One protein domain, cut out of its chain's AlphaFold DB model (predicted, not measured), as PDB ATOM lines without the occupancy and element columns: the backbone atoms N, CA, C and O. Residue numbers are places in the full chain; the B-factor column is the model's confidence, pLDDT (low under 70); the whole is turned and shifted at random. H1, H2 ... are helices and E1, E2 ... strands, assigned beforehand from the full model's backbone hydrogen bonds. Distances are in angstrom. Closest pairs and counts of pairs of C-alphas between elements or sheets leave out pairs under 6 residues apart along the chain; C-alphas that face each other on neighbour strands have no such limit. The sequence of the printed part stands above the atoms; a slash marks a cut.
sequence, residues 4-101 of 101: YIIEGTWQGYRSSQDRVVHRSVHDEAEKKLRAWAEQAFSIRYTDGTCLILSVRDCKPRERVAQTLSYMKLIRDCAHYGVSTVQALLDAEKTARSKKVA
ATOM      1  N   TYR A   4       9.033  23.948  -2.898       95.50
ATOM      2  CA  TYR A   4       9.008  24.933  -3.971       95.50
ATOM      3  C   TYR A   4       7.909  24.594  -4.971       95.50
ATOM      4  O   TYR A   4       7.349  23.496  -4.978       95.50
ATOM      5  N   ILE A   5       7.551  25.579  -5.778       96.31
ATOM      6  CA  ILE A   5       6.470  25.496  -6.747       96.31
ATOM      7  C   ILE A   5       7.063  25.776  -8.116       96.31
ATOM      8  O   ILE A   5       7.827  26.728  -8.270       96.31
ATOM      9  N   ILE A   6       6.685  24.956  -9.091       96.75
ATOM     10  CA  ILE A   6       6.906  25.236 -10.507       96.75
ATOM     11  C   ILE A   6       5.558  25.614 -11.112       96.75
ATOM     12  O   ILE A   6       4.622  24.809 -11.097       96.75
ATOM     13  N   GLU A   7       5.469  26.822 -11.654       96.81
ATOM     14  CA  GLU A   7       4.335  27.284 -12.450       96.81
ATOM     15  C   GLU A   7       4.720  27.309 -13.928       96.81
ATOM     16  O   GLU A   7       5.780  27.807 -14.292       96.81
ATOM     17  N   GLY A   8       3.855  26.757 -14.777       95.94
ATOM     18  CA  GLY A   8       3.973  26.827 -16.227       95.94
ATOM     19  C   GLY A   8       2.896  27.749 -16.782       95.94
ATOM     20  O   GLY A   8       1.706  27.429 -16.700       95.94
ATOM     21  N   THR A   9       3.309  28.880 -17.341       95.31
ATOM     22  CA  THR A   9       2.430  29.815 -18.046       95.31
ATOM     23  C   THR A   9       2.486  29.508 -19.528       95.31
ATOM     24  O   THR A   9       3.556  29.540 -20.133       95.31
ATOM     25  N   TRP A  10       1.338  29.178 -20.113       93.81
ATOM     26  CA  TRP A  10       1.244  29.019 -21.557       93.81
ATOM     27  C   TRP A  10       1.384  30.390 -22.202       93.81
ATOM     28  O   TRP A  10       0.588  31.262 -21.878       93.81
ATOM     29  N   GLN A  11       2.356  30.569 -23.090       89.75
ATOM     30  CA  GLN A  11       2.473  31.751 -23.933       89.75
ATOM     31  C   GLN A  11       2.065  31.370 -25.355       89.75
ATOM     32  O   GLN A  11       2.783  30.662 -26.072       89.75
ATOM     33  N   GLY A  12       0.862  31.807 -25.720       79.19
ATOM     34  CA  GLY A  12       0.260  31.524 -27.018       79.19
ATOM     35  C   GLY A  12       0.584  32.586 -28.066       79.19
ATOM     36  O   GLY A  12       1.400  33.481 -27.869       79.19
ATOM     37  N   TYR A  13      -0.129  32.527 -29.189       75.81
ATOM     38  CA  TYR A  13       0.013  33.492 -30.289       75.81
ATOM     39  C   TYR A  13      -0.497  34.901 -29.946       75.81
ATOM     40  O   TYR A  13      -0.192  35.866 -30.644       75.81
ATOM     41  N   ARG A  14      -1.335  35.021 -28.912       78.94
ATOM     42  CA  ARG A  14      -1.922  36.280 -28.438       78.94
ATOM     43  C   ARG A  14      -1.806  36.328 -26.924       78.94
ATOM     44  O   ARG A  14      -2.122  35.335 -26.275       78.94
ATOM     45  N   SER A  15      -1.488  37.497 -26.372       73.69
ATOM     46  CA  SER A  15      -1.354  37.708 -24.921       73.69
ATOM     47  C   SER A  15      -2.621  37.374 -24.126       73.69
ATOM     48  O   SER A  15      -2.550  37.031 -22.953       73.69
ATOM     49  N   SER A  16      -3.801  37.405 -24.754       74.75
ATOM     50  CA  SER A  16      -5.062  36.990 -24.122       74.75
ATOM     51  C   SER A  16      -5.156  35.487 -23.833       74.75
ATOM     52  O   SER A  16      -6.068  35.051 -23.129       74.75
ATOM     53  N   GLN A  17      -4.251  34.677 -24.386       76.25
ATOM     54  CA  GLN A  17      -4.160  33.246 -24.103       76.25
ATOM     55  C   GLN A  17      -3.220  32.941 -22.933       76.25
ATOM     56  O   GLN A  17      -3.228  31.799 -22.461       76.25
ATOM     57  N   ASP A  18      -2.479  33.946 -22.455       84.31
ATOM     58  CA  ASP A  18      -1.451  33.786 -21.438       84.31
ATOM     59  C   ASP A  18      -2.086  33.467 -20.087       84.31
ATOM     60  O   ASP A  18      -2.784  34.280 -19.478       84.31
ATOM     61  N   ARG A  19      -1.883  32.232 -19.623       89.38
ATOM     62  CA  ARG A  19      -2.441  31.760 -18.354       89.38
ATOM     63  C   ARG A  19      -1.570  30.680 -17.737       89.38
ATOM     64  O   ARG A  19      -0.928  29.905 -18.447       89.38
ATOM     65  N   VAL A  20      -1.612  30.573 -16.413       91.62
ATOM     66  CA  VAL A  20      -1.008  29.445 -15.698       91.62
ATOM     67  C   VAL A  20      -1.800  28.183 -16.036       91.62
ATOM     68  O   VAL A  20      -2.969  28.057 -15.677       91.62
ATOM     69  N   VAL A  21      -1.165  27.260 -16.755       94.38
ATOM     70  CA  VAL A  21      -1.741  25.969 -17.175       94.38
ATOM     71  C   VAL A  21      -1.133  24.787 -16.426       94.38
ATOM     72  O   VAL A  21      -1.642  23.668 -16.504       94.38
ATOM     73  N   HIS A  22      -0.039  25.030 -15.704       95.25
ATOM     74  CA  HIS A  22       0.643  24.048 -14.876       95.25
ATOM     75  C   HIS A  22       1.029  24.670 -13.539       95.25
ATOM     76  O   HIS A  22       1.546  25.783 -13.490       95.25
ATOM     77  N   ARG A  23       0.820  23.931 -12.456       96.62
ATOM     78  CA  ARG A  23       1.315  24.251 -11.122       96.62
ATOM     79  C   ARG A  23       1.597  22.955 -10.380       96.62
ATOM     80  O   ARG A  23       0.665  22.209 -10.084       96.62
ATOM     81  N   SER A  24       2.850  22.701 -10.038       96.06
ATOM     82  CA  SER A  24       3.225  21.558  -9.202       96.06
ATOM     83  C   SER A  24       4.052  21.984  -8.000       96.06
ATOM     84  O   SER A  24       4.791  22.966  -8.059       96.06
ATOM     85  N   VAL A  25       3.888  21.255  -6.896       95.50
ATOM     86  CA  VAL A  25       4.656  21.439  -5.660       95.50
ATOM     87  C   VAL A  25       5.672  20.314  -5.558       95.50
ATOM     88  O   VAL A  25       5.321  19.156  -5.771       95.50
ATOM     89  N   HIS A  26       6.901  20.662  -5.203       94.56
ATOM     90  CA  HIS A  26       8.011  19.728  -5.062       94.56
ATOM     91  C   HIS A  26       8.742  19.975  -3.751       94.56
ATOM     92  O   HIS A  26       8.699  21.078  -3.189       94.56
ATOM     93  N   ASP A  27       9.437  18.949  -3.281       93.62
ATOM     94  CA  ASP A  27      10.306  19.054  -2.118       93.62
ATOM     95  C   ASP A  27      11.684  19.573  -2.524       93.62
ATOM     96  O   ASP A  27      12.213  19.235  -3.578       93.62
ATOM     97  N   GLU A  28      12.327  20.341  -1.646       89.25
ATOM     98  CA  GLU A  28      13.668  20.909  -1.865       89.25
ATOM     99  C   GLU A  28      14.765  19.854  -2.142       89.25
ATOM    100  O   GLU A  28      15.843  20.177  -2.644       89.25
ATOM    101  N   ALA A  29      14.489  18.577  -1.864       90.94
ATOM    102  CA  ALA A  29      15.342  17.461  -2.260       90.94
ATOM    103  C   ALA A  29      15.504  17.343  -3.792       90.94
ATOM    104  O   ALA A  29      16.557  16.909  -4.264       90.94
ATOM    105  N   GLU A  30      14.523  17.790  -4.584       92.50
ATOM    106  CA  GLU A  30      14.533  17.770  -6.055       92.50
ATOM    107  C   GLU A  30      15.380  18.916  -6.666       92.50
ATOM    108  O   GLU A  30      15.003  19.563  -7.643       92.50
ATOM    109  N   LYS A  31      16.588  19.151  -6.127       92.19
ATOM    110  CA  LYS A  31      17.479  20.270  -6.507       92.19
ATOM    111  C   LYS A  31      17.773  20.351  -8.006       92.19
ATOM    112  O   LYS A  31      17.855  21.444  -8.556       92.19
ATOM    113  N   LYS A  32      17.925  19.200  -8.670       94.19
ATOM    114  CA  LYS A  32      18.197  19.137 -10.116       94.19
ATOM    115  C   LYS A  32      17.026  19.670 -10.937       94.19
ATOM    116  O   LYS A  32      17.246  20.409 -11.887       94.19
ATOM    117  N   LEU A  33      15.799  19.314 -10.554       95.50
ATOM    118  CA  LEU A  33      14.597  19.772 -11.239       95.50
ATOM    119  C   LEU A  33      14.399  21.275 -11.030       95.50
ATOM    120  O   LEU A  33      14.101  21.980 -11.989       95.50
ATOM    121  N   ARG A  34      14.617  21.762  -9.800       95.56
ATOM    122  CA  ARG A  34      14.600  23.197  -9.493       95.56
ATOM    123  C   ARG A  34      15.597  23.971 -10.359       95.56
ATOM    124  O   ARG A  34      15.187  24.870 -11.082       95.56
ATOM    125  N   ALA A  35      16.872  23.581 -10.316       95.81
ATOM    126  CA  ALA A  35      17.940  24.257 -11.048       95.81
ATOM    127  C   ALA A  35      17.697  24.238 -12.561       95.81
ATOM    128  O   ALA A  35      17.861  25.257 -13.226       95.81
ATOM    129  N   TRP A  36      17.247  23.100 -13.104       97.19
ATOM    130  CA  TRP A  36      16.887  23.019 -14.515       97.19
ATOM    131  C   TRP A  36      15.715  23.946 -14.853       97.19
ATOM    132  O   TRP A  36      15.788  24.644 -15.855       97.19
ATOM    133  N   ALA A  37      14.658  23.997 -14.039       95.94
ATOM    134  CA  ALA A  37      13.498  24.842 -14.325       95.94
ATOM    135  C   ALA A  37      13.849  26.340 -14.273       95.94
ATOM    136  O   ALA A  37      13.396  27.098 -15.131       95.94
ATOM    137  N   GLU A  38      14.693  26.748 -13.319       95.81
ATOM    138  CA  GLU A  38      15.235  28.112 -13.221       95.81
ATOM    139  C   GLU A  38      16.126  28.459 -14.429       95.81
ATOM    140  O   GLU A  38      15.997  29.541 -14.996       95.81
ATOM    141  N   GLN A  39      16.994  27.536 -14.862       95.75
ATOM    142  CA  GLN A  39      17.910  27.751 -15.986       95.75
ATOM    143  C   GLN A  39      17.207  27.714 -17.348       95.75
ATOM    144  O   GLN A  39      17.497  28.530 -18.221       95.75
ATOM    145  N   ALA A  40      16.325  26.737 -17.562       94.31
ATOM    146  CA  ALA A  40      15.632  26.546 -18.828       94.31
ATOM    147  C   ALA A  40      14.685  27.711 -19.112       94.31
ATOM    148  O   ALA A  40      14.557  28.100 -20.275       94.31
ATOM    149  N   PHE A  41      14.045  28.256 -18.062       95.12
ATOM    150  CA  PHE A  41      13.088  29.372 -18.073       95.12
ATOM    151  C   PHE A  41      11.818  29.145 -18.908       95.12
ATOM    152  O   PHE A  41      10.758  29.679 -18.605       95.12
ATOM    153  N   SER A  42      11.882  28.342 -19.963       95.44
ATOM    154  CA  SER A  42      10.765  28.018 -20.829       95.44
ATOM    155  C   SER A  42      10.997  26.698 -21.552       95.44
ATOM    156  O   SER A  42      12.136  26.265 -21.739       95.44
ATOM    157  N   ILE A  43       9.907  26.078 -21.996       96.50
ATOM    158  CA  ILE A  43       9.934  24.970 -22.949       96.50
ATOM    159  C   ILE A  43       9.336  25.462 -24.263       96.50
ATOM    160  O   ILE A  43       8.161  25.830 -24.306       96.50
ATOM    161  N   ARG A  44      10.131  25.476 -25.336       96.00
ATOM    162  CA  ARG A  44       9.681  25.917 -26.665       96.00
ATOM    163  C   ARG A  44       9.091  24.760 -27.471       96.00
ATOM    164  O   ARG A  44       9.710  23.697 -27.590       96.00
ATOM    165  N   TYR A  45       7.924  24.996 -28.059       94.06
ATOM    166  CA  TYR A  45       7.242  24.076 -28.965       94.06
ATOM    167  C   TYR A  45       7.668  24.315 -30.415       94.06
ATOM    168  O   TYR A  45       8.251  25.344 -30.760       94.06
ATOM    169  N   THR A  46       7.389  23.340 -31.276       90.50
ATOM    170  CA  THR A  46       7.742  23.382 -32.705       90.50
ATOM    171  C   THR A  46       6.925  24.399 -33.497       90.50
ATOM    172  O   THR A  46       7.377  24.860 -34.539       90.50
ATOM    173  N   ASP A  47       5.751  24.776 -32.995       88.06
ATOM    174  CA  ASP A  47       4.852  25.762 -33.598       88.06
ATOM    175  C   ASP A  47       5.181  27.213 -33.191       88.06
ATOM    176  O   ASP A  47       4.495  28.152 -33.587       88.06
ATOM    177  N   GLY A  48       6.247  27.409 -32.409       85.56
ATOM    178  CA  GLY A  48       6.702  28.718 -31.945       85.56
ATOM    179  C   GLY A  48       6.097  29.172 -30.615       85.56
ATOM    180  O   GLY A  48       6.590  30.150 -30.050       85.56
ATOM    181  N   THR A  49       5.104  28.457 -30.077       91.62
ATOM    182  CA  THR A  49       4.580  28.707 -28.724       91.62
ATOM    183  C   THR A  49       5.566  28.238 -27.652       91.62
ATOM    184  O   THR A  49       6.524  27.500 -27.923       91.62
ATOM    185  N   CYS A  50       5.375  28.681 -26.409       93.75
ATOM    186  CA  CYS A  50       6.206  28.204 -25.309       93.75
ATOM    187  C   CYS A  50       5.456  28.106 -23.980       93.75
ATOM    188  O   CYS A  50       4.464  28.789 -23.734       93.75
ATOM    189  N   LEU A  51       5.957  27.231 -23.113       95.44
ATOM    190  CA  LEU A  51       5.549  27.132 -21.719       95.44
ATOM    191  C   LEU A  51       6.610  27.830 -20.867       95.44
ATOM    192  O   LEU A  51       7.686  27.272 -20.664       95.44
ATOM    193  N   ILE A  52       6.326  29.039 -20.386       95.88
ATOM    194  CA  ILE A  52       7.217  29.783 -19.490       95.88
ATOM    195  C   ILE A  52       7.176  29.143 -18.106       95.88
ATOM    196  O   ILE A  52       6.102  28.968 -17.534       95.88
ATOM    197  N   LEU A  53       8.342  28.812 -17.566       96.69
ATOM    198  CA  LEU A  53       8.514  28.221 -16.250       96.69
ATOM    199  C   LEU A  53       8.893  29.306 -15.243       96.69
ATOM    200  O   LEU A  53       9.835  30.066 -15.444       96.69
ATOM    201  N   SER A  54       8.168  29.346 -14.134       96.19
ATOM    202  CA  SER A  54       8.503  30.156 -12.969       96.19
ATOM    203  C   SER A  54       8.688  29.246 -11.769       96.19
ATOM    204  O   SER A  54       7.909  28.313 -11.554       96.19
ATOM    205  N   VAL A  55       9.727  29.520 -10.989       96.25
ATOM    206  CA  VAL A  55      10.063  28.769  -9.785       96.25
ATOM    207  C   VAL A  55      10.028  29.719  -8.604       96.25
ATOM    208  O   VAL A  55      10.609  30.803  -8.646       96.25
ATOM    209  N   ARG A  56       9.344  29.315  -7.535       95.19
ATOM    210  CA  ARG A  56       9.328  30.071  -6.280       95.19
ATOM    211  C   ARG A  56       9.244  29.161  -5.071       95.19
ATOM    212  O   ARG A  56       8.681  28.068  -5.143       95.19
ATOM    213  N   ASP A  57       9.716  29.655  -3.936       94.81
ATOM    214  CA  ASP A  57       9.542  28.969  -2.663       94.81
ATOM    215  C   ASP A  57       8.076  29.011  -2.198       94.81
ATOM    216  O   ASP A  57       7.324  29.968  -2.430       94.81
ATOM    217  N   CYS A  58       7.657  27.927  -1.554       93.50
ATOM    218  CA  CYS A  58       6.339  27.776  -0.959       93.50
ATOM    219  C   CYS A  58       6.343  28.400   0.438       93.50
ATOM    220  O   CYS A  58       7.212  28.094   1.262       93.50
ATOM    221  N   LYS A  59       5.357  29.248   0.743       91.69
ATOM    222  CA  LYS A  59       5.251  29.859   2.071       91.69
ATOM    223  C   LYS A  59       4.903  28.794   3.124       91.69
ATOM    224  O   LYS A  59       4.252  27.785   2.814       91.69
ATOM    225  N   PRO A  60       5.284  29.002   4.398       88.62
ATOM    226  CA  PRO A  60       4.894  28.103   5.477       88.62
ATOM    227  C   PRO A  60       3.377  27.889   5.499       88.62
ATOM    228  O   PRO A  60       2.610  28.850   5.506       88.62
ATOM    229  N   ARG A  61       2.946  26.620   5.507       87.12
ATOM    230  CA  ARG A  61       1.527  26.201   5.502       87.12
ATOM    231  C   ARG A  61       0.705  26.668   4.289       87.12
ATOM    232  O   ARG A  61      -0.516  26.524   4.304       87.12
ATOM    233  N   GLU A  62       1.343  27.163   3.225       91.44
ATOM    234  CA  GLU A  62       0.652  27.507   1.981       91.44
ATOM    235  C   GLU A  62      -0.018  26.258   1.397       91.44
ATOM    236  O   GLU A  62       0.615  25.203   1.224       91.44
ATOM    237  N   ARG A  63      -1.317  26.388   1.115       90.62
ATOM    238  CA  ARG A  63      -2.098  25.411   0.362       90.62
ATOM    239  C   ARG A  63      -2.097  25.833  -1.096       90.62
ATOM    240  O   ARG A  63      -2.637  26.877  -1.444       90.62
ATOM    241  N   VAL A  64      -1.484  25.010  -1.931       92.06
ATOM    242  CA  VAL A  64      -1.306  25.290  -3.352       92.06
ATOM    243  C   VAL A  64      -2.248  24.392  -4.144       92.06
ATOM    244  O   VAL A  64      -2.163  23.169  -4.050       92.06
ATOM    245  N   ALA A  65      -3.141  24.992  -4.931       92.44
ATOM    246  CA  ALA A  65      -3.976  24.250  -5.870       92.44
ATOM    247  C   ALA A  65      -3.121  23.801  -7.063       92.44
ATOM    248  O   ALA A  65      -2.675  24.639  -7.848       92.44
ATOM    249  N   GLN A  66      -2.863  22.497  -7.162       93.69
ATOM    250  CA  GLN A  66      -2.016  21.919  -8.203       93.69
ATOM    251  C   GLN A  66      -2.777  21.725  -9.516       93.69
ATOM    252  O   GLN A  66      -3.953  21.367  -9.534       93.69
ATOM    253  N   THR A  67      -2.072  21.909 -10.624       93.75
ATOM    254  CA  THR A  67      -2.536  21.639 -11.984       93.75
ATOM    255  C   THR A  67      -1.410  20.898 -12.694       93.75
ATOM    256  O   THR A  67      -0.405  21.500 -13.047       93.75
ATOM    257  N   LEU A  68      -1.523  19.578 -12.846       93.62
ATOM    258  CA  LEU A  68      -0.388  18.715 -13.221       93.62
ATOM    259  C   LEU A  68      -0.268  18.450 -14.732       93.62
ATOM    260  O   LEU A  68       0.421  17.515 -15.137       93.62
ATOM    261  N   SER A  69      -0.915  19.268 -15.565       91.12
ATOM    262  CA  SER A  69      -1.084  19.030 -17.005       91.12
ATOM    263  C   SER A  69       0.229  18.835 -17.773       91.12
ATOM    264  O   SER A  69       0.277  18.024 -18.693       91.12
ATOM    265  N   TYR A  70       1.303  19.530 -17.385       93.81
ATOM    266  CA  TYR A  70       2.593  19.502 -18.090       93.81
ATOM    267  C   TYR A  70       3.708  18.819 -17.289       93.81
ATOM    268  O   TYR A  70       4.877  18.889 -17.663       93.81
ATOM    269  N   MET A  71       3.368  18.115 -16.202       95.06
ATOM    270  CA  MET A  71       4.357  17.511 -15.302       95.06
ATOM    271  C   MET A  71       5.293  16.536 -16.022       95.06
ATOM    272  O   MET A  71       6.498  16.551 -15.782       95.06
ATOM    273  N   LYS A  72       4.740  15.695 -16.910       95.69
ATOM    274  CA  LYS A  72       5.530  14.716 -17.665       95.69
ATOM    275  C   LYS A  72       6.555  15.421 -18.556       95.69
ATOM    276  O   LYS A  72       7.739  15.148 -18.428       95.69
ATOM    277  N   LEU A  73       6.102  16.377 -19.369       95.75
ATOM    278  CA  LEU A  73       6.964  17.144 -20.269       95.75
ATOM    279  C   LEU A  73       8.104  17.835 -19.511       95.75
ATOM    280  O   LEU A  73       9.260  17.701 -19.887       95.75
ATOM    281  N   ILE A  74       7.779  18.530 -18.417       96.31
ATOM    282  CA  ILE A  74       8.760  19.224 -17.571       96.31
ATOM    283  C   ILE A  74       9.816  18.240 -17.048       96.31
ATOM    284  O   ILE A  74      11.010  18.520 -17.123       96.31
ATOM    285  N   ARG A  75       9.394  17.075 -16.542       96.12
ATOM    286  CA  ARG A  75      10.317  16.062 -16.013       96.12
ATOM    287  C   ARG A  75      11.174  15.419 -17.094       96.12
ATOM    288  O   ARG A  75      12.361  15.221 -16.852       96.12
ATOM    289  N   ASP A  76      10.609  15.118 -18.258       96.69
ATOM    290  CA  ASP A  76      11.369  14.537 -19.364       96.69
ATOM    291  C   ASP A  76      12.413  15.539 -19.877       96.69
ATOM    292  O   ASP A  76      13.592  15.208 -19.998       96.69
ATOM    293  N   CYS A  77      12.016  16.796 -20.093       96.69
ATOM    294  CA  CYS A  77      12.935  17.863 -20.477       96.69
ATOM    295  C   CYS A  77      14.057  18.054 -19.442       96.69
ATOM    296  O   CYS A  77      15.225  18.138 -19.823       96.69
ATOM    297  N   ALA A  78      13.735  18.033 -18.144       96.88
ATOM    298  CA  ALA A  78      14.727  18.094 -17.072       96.88
ATOM    299  C   ALA A  78      15.662  16.876 -17.051       96.88
ATOM    300  O   ALA A  78      16.860  17.021 -16.814       96.88
ATOM    301  N   HIS A  79      15.133  15.678 -17.310       96.00
ATOM    302  CA  HIS A  79      15.908  14.440 -17.346       96.00
ATOM    303  C   HIS A  79      16.949  14.448 -18.470       96.00
ATOM    304  O   HIS A  79      18.099  14.075 -18.239       96.00
ATOM    305  N   TYR A  80      16.559  14.902 -19.664       95.62
ATOM    306  CA  TYR A  80      17.454  15.004 -20.820       95.62
ATOM    307  C   TYR A  80      18.245  16.320 -20.876       95.62
ATOM    308  O   TYR A  80      19.117  16.464 -21.727       95.62
ATOM    309  N   GLY A  81      17.968  17.278 -19.984       96.00
ATOM    310  CA  GLY A  81      18.648  18.573 -19.946       96.00
ATOM    311  C   GLY A  81      18.344  19.467 -21.153       96.00
ATOM    312  O   GLY A  81      19.206  20.226 -21.587       96.00
ATOM    313  N   VAL A  82      17.134  19.380 -21.708       96.75
ATOM    314  CA  VAL A  82      16.713  20.113 -22.916       96.75
ATOM    315  C   VAL A  82      15.584  21.093 -22.609       96.75
ATOM    316  O   VAL A  82      14.830  20.885 -21.667       96.75
ATOM    317  N   SER A  83      15.438  22.149 -23.410       95.75
ATOM    318  CA  SER A  83      14.402  23.190 -23.250       95.75
ATOM    319  C   SER A  83      13.496  23.348 -24.479       95.75
ATOM    320  O   SER A  83      12.740  24.312 -24.599       95.75
ATOM    321  N   THR A  84      13.542  22.402 -25.418       96.44
ATOM    322  CA  THR A  84      12.663  22.389 -26.592       96.44
ATOM    323  C   THR A  84      12.034  21.015 -26.772       96.44
ATOM    324  O   THR A  84      12.664  19.988 -26.505       96.44
ATOM    325  N   VAL A  85      10.787  20.986 -27.251       95.81
ATOM    326  CA  VAL A  85      10.082  19.727 -27.544       95.81
ATOM    327  C   VAL A  85      10.810  18.946 -28.638       95.81
ATOM    328  O   VAL A  85      10.922  17.729 -28.553       95.81
ATOM    329  N   GLN A  86      11.372  19.638 -29.632       96.06
ATOM    330  CA  GLN A  86      12.138  18.996 -30.699       96.06
ATOM    331  C   GLN A  86      13.366  18.252 -30.152       96.06
ATOM    332  O   GLN A  86      13.541  17.071 -30.440       96.06
ATOM    333  N   ALA A  87      14.168  18.903 -29.301       96.19
ATOM    334  CA  ALA A  87      15.345  18.271 -28.707       96.19
ATOM    335  C   ALA A  87      14.971  17.090 -27.798       96.19
ATOM    336  O   ALA A  87      15.694  16.095 -27.763       96.19
ATOM    337  N   LEU A  88      13.829  17.168 -27.104       96.81
ATOM    338  CA  LEU A  88      13.304  16.041 -26.335       96.81
ATOM    339  C   LEU A  88      13.003  14.838 -27.238       96.81
ATOM    340  O   LEU A  88      13.471  13.736 -26.955       96.81
ATOM    341  N   LEU A  89      12.284  15.045 -28.344       95.75
ATOM    342  CA  LEU A  89      11.956  13.969 -29.287       95.75
ATOM    343  C   LEU A  89      13.214  13.312 -29.869       95.75
ATOM    344  O   LEU A  89      13.255  12.092 -30.043       95.75
ATOM    345  N   ASP A  90      14.251  14.096 -30.158       96.06
ATOM    346  CA  ASP A  90      15.508  13.578 -30.704       96.06
ATOM    347  C   ASP A  90      16.323  12.806 -29.647       96.06
ATOM    348  O   ASP A  90      16.892  11.745 -29.944       96.06
ATOM    349  N   ALA A  91      16.306  13.260 -28.388       94.75
ATOM    350  CA  ALA A  91      16.896  12.539 -27.260       94.75
ATOM    351  C   ALA A  91      16.180  11.203 -26.989       94.75
ATOM    352  O   ALA A  91      16.838  10.172 -26.825       94.75
ATOM    353  N   GLU A  92      14.843  11.187 -27.021       93.56
ATOM    354  CA  GLU A  92      14.038   9.974 -26.838       93.56
ATOM    355  C   GLU A  92      14.260   8.953 -27.959       93.56
ATOM    356  O   GLU A  92      14.441   7.761 -27.685       93.56
ATOM    357  N   LYS A  93      14.309   9.400 -29.222       94.25
ATOM    358  CA  LYS A  93      14.660   8.535 -30.363       94.25
ATOM    359  C   LYS A  93      16.034   7.903 -30.166       94.25
ATOM    360  O   LYS A  93      16.175   6.689 -30.306       94.25
ATOM    361  N   THR A  94      17.025   8.708 -29.784       92.62
ATOM    362  CA  THR A  94      18.391   8.231 -29.535       92.62
ATOM    363  C   THR A  94      18.428   7.198 -28.407       92.62
ATOM    364  O   THR A  94      19.072   6.155 -28.538       92.62
ATOM    365  N   ALA A  95      17.712   7.447 -27.308       90.25
ATOM    366  CA  ALA A  95      17.627   6.525 -26.179       90.25
ATOM    367  C   ALA A  95      16.928   5.208 -26.549       90.25
ATOM    368  O   ALA A  95      17.350   4.141 -26.101       90.25
ATOM    369  N   ARG A  96      15.884   5.259 -27.387       88.62
ATOM    370  CA  ARG A  96      15.175   4.069 -27.875       88.62
ATOM    371  C   ARG A  96      16.056   3.219 -28.787       88.62
ATOM    372  O   ARG A  96      16.101   2.009 -28.591       88.62
ATOM    373  N   SER A  97      16.785   3.828 -29.723       86.38
ATOM    374  CA  SER A  97      17.680   3.089 -30.625       86.38
ATOM    375  C   SER A  97      18.801   2.363 -29.877       86.38
ATOM    376  O   SER A  97      19.144   1.245 -30.240       86.38
ATOM    377  N   LYS A  98      19.319   2.942 -28.785       77.75
ATOM    378  CA  LYS A  98      20.337   2.302 -27.930       77.75
ATOM    379  C   LYS A  98      19.831   1.116 -27.105       77.75
ATOM    380  O   LYS A  98      20.648   0.361 -26.607       77.75
ATOM    381  N   LYS A  99      18.516   0.978 -26.900       72.38
ATOM    382  CA  LYS A  99      17.927  -0.141 -26.141       72.38
ATOM    383  C   LYS A  99      17.624  -1.370 -27.001       72.38
ATOM    384  O   LYS A  99      17.304  -2.414 -26.448       72.38
ATOM    385  N   VAL A 100      17.624  -1.211 -28.324       67.88
ATOM    386  CA  VAL A 100      17.303  -2.272 -29.294       67.88
ATOM    387  C   VAL A 100      18.575  -2.860 -29.926       67.88
ATOM    388  O   VAL A 100      18.506  -3.912 -30.553       67.88
ATOM    389  N   ALA A 101      19.717  -2.191 -29.746       54.50
ATOM    390  CA  ALA A 101      21.052  -2.695 -30.062       54.50
ATOM    391  C   ALA A 101      21.641  -3.438 -28.857       54.50
ATOM    392  O   ALA A 101      22.361  -4.431 -29.091       54.50
TER     393      ALA A 101
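AT A GLANCE: This is residues 4 to 101 of the 101 residues of an uncharacterized protein of Trinickia soli (UniProt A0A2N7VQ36). A strongly twisted sheet of four strands has two helices, H1 and H2, packed on one face and about perpendicular to each other, while a third helix, H3, leads away from this body as an arm whose residues 93 to 101 stick out. A long link, residues 58 to 70, loops from E4 to H2. The printed part has 98 residues, in the order E1, E2, H1, E3, E4, H2, H3; the sheet runs E2, E1, E4, E3, all antiparallel, and the class is mixed. It is only just compact, close to loose, with a radius of gyration of the C-alphas of 14.6 A and spans of 50 by 37 by 20 A.

IN THESE COORDINATES: E1 is residues 4 to 11, 22.1 A long, from C-alpha 4 at (9.008, 24.933, -3.971). E2 is residues 19 to 27, 24.2 A; H1 residues 31 to 40, 14.0 A; E3 residues 42 to 44, 6.3 A; E4 residues 50 to 57, 22.9 A; H2 residues 71 to 80, 14.4 A. H3, residues 85 to 100, 23.2 A, ends at C-alpha 100, (17.303, -2.272, -29.294).

HOW THE PARTS SIT: E1 and E2 form a hairpin, with N 6 and O 24 2.9 A apart, within hydrogen-bond range. E1 and E4 pair through N 7 and O 54, 2.9 A. E3 and E4 form a hairpin through N 43 and O 51, 2.9 A. The two layers are this sheet and, on one face, H1 and H2. H1 runs along the strands over E1, at 23 degrees on the local plane, with a height over the sheet of 8.3 A. H2 runs across the strands, 87 degrees to E4 on the local plane, at a height over the sheet of 10.4 A. H1 and H2 touch, closest at the C-alphas of Trp 36 and Ala 78, 6.0 A. H3 touches H2 with residues 85 to 91 alone, closest at the C-alphas of Cys 77 and Leu 88, 6.1 A, at a steep tilt of 67 degrees, the same way; it only grazes the sheet with residues 85 to 87. H1 and H3 are apart. Every O i to N i+4 pair is within hydrogen-bond range in H1 and H2, and 11 of 12 in H3.

THE WHOLE: The C-alphas of Arg 61 and Ala 101, the two farthest apart, are 49.8 A apart. The printed part has no cut, and the link from E4 to H2 is long. Mean pLDDT of the printed part is 91.8; residues 100 to 101 are under 70.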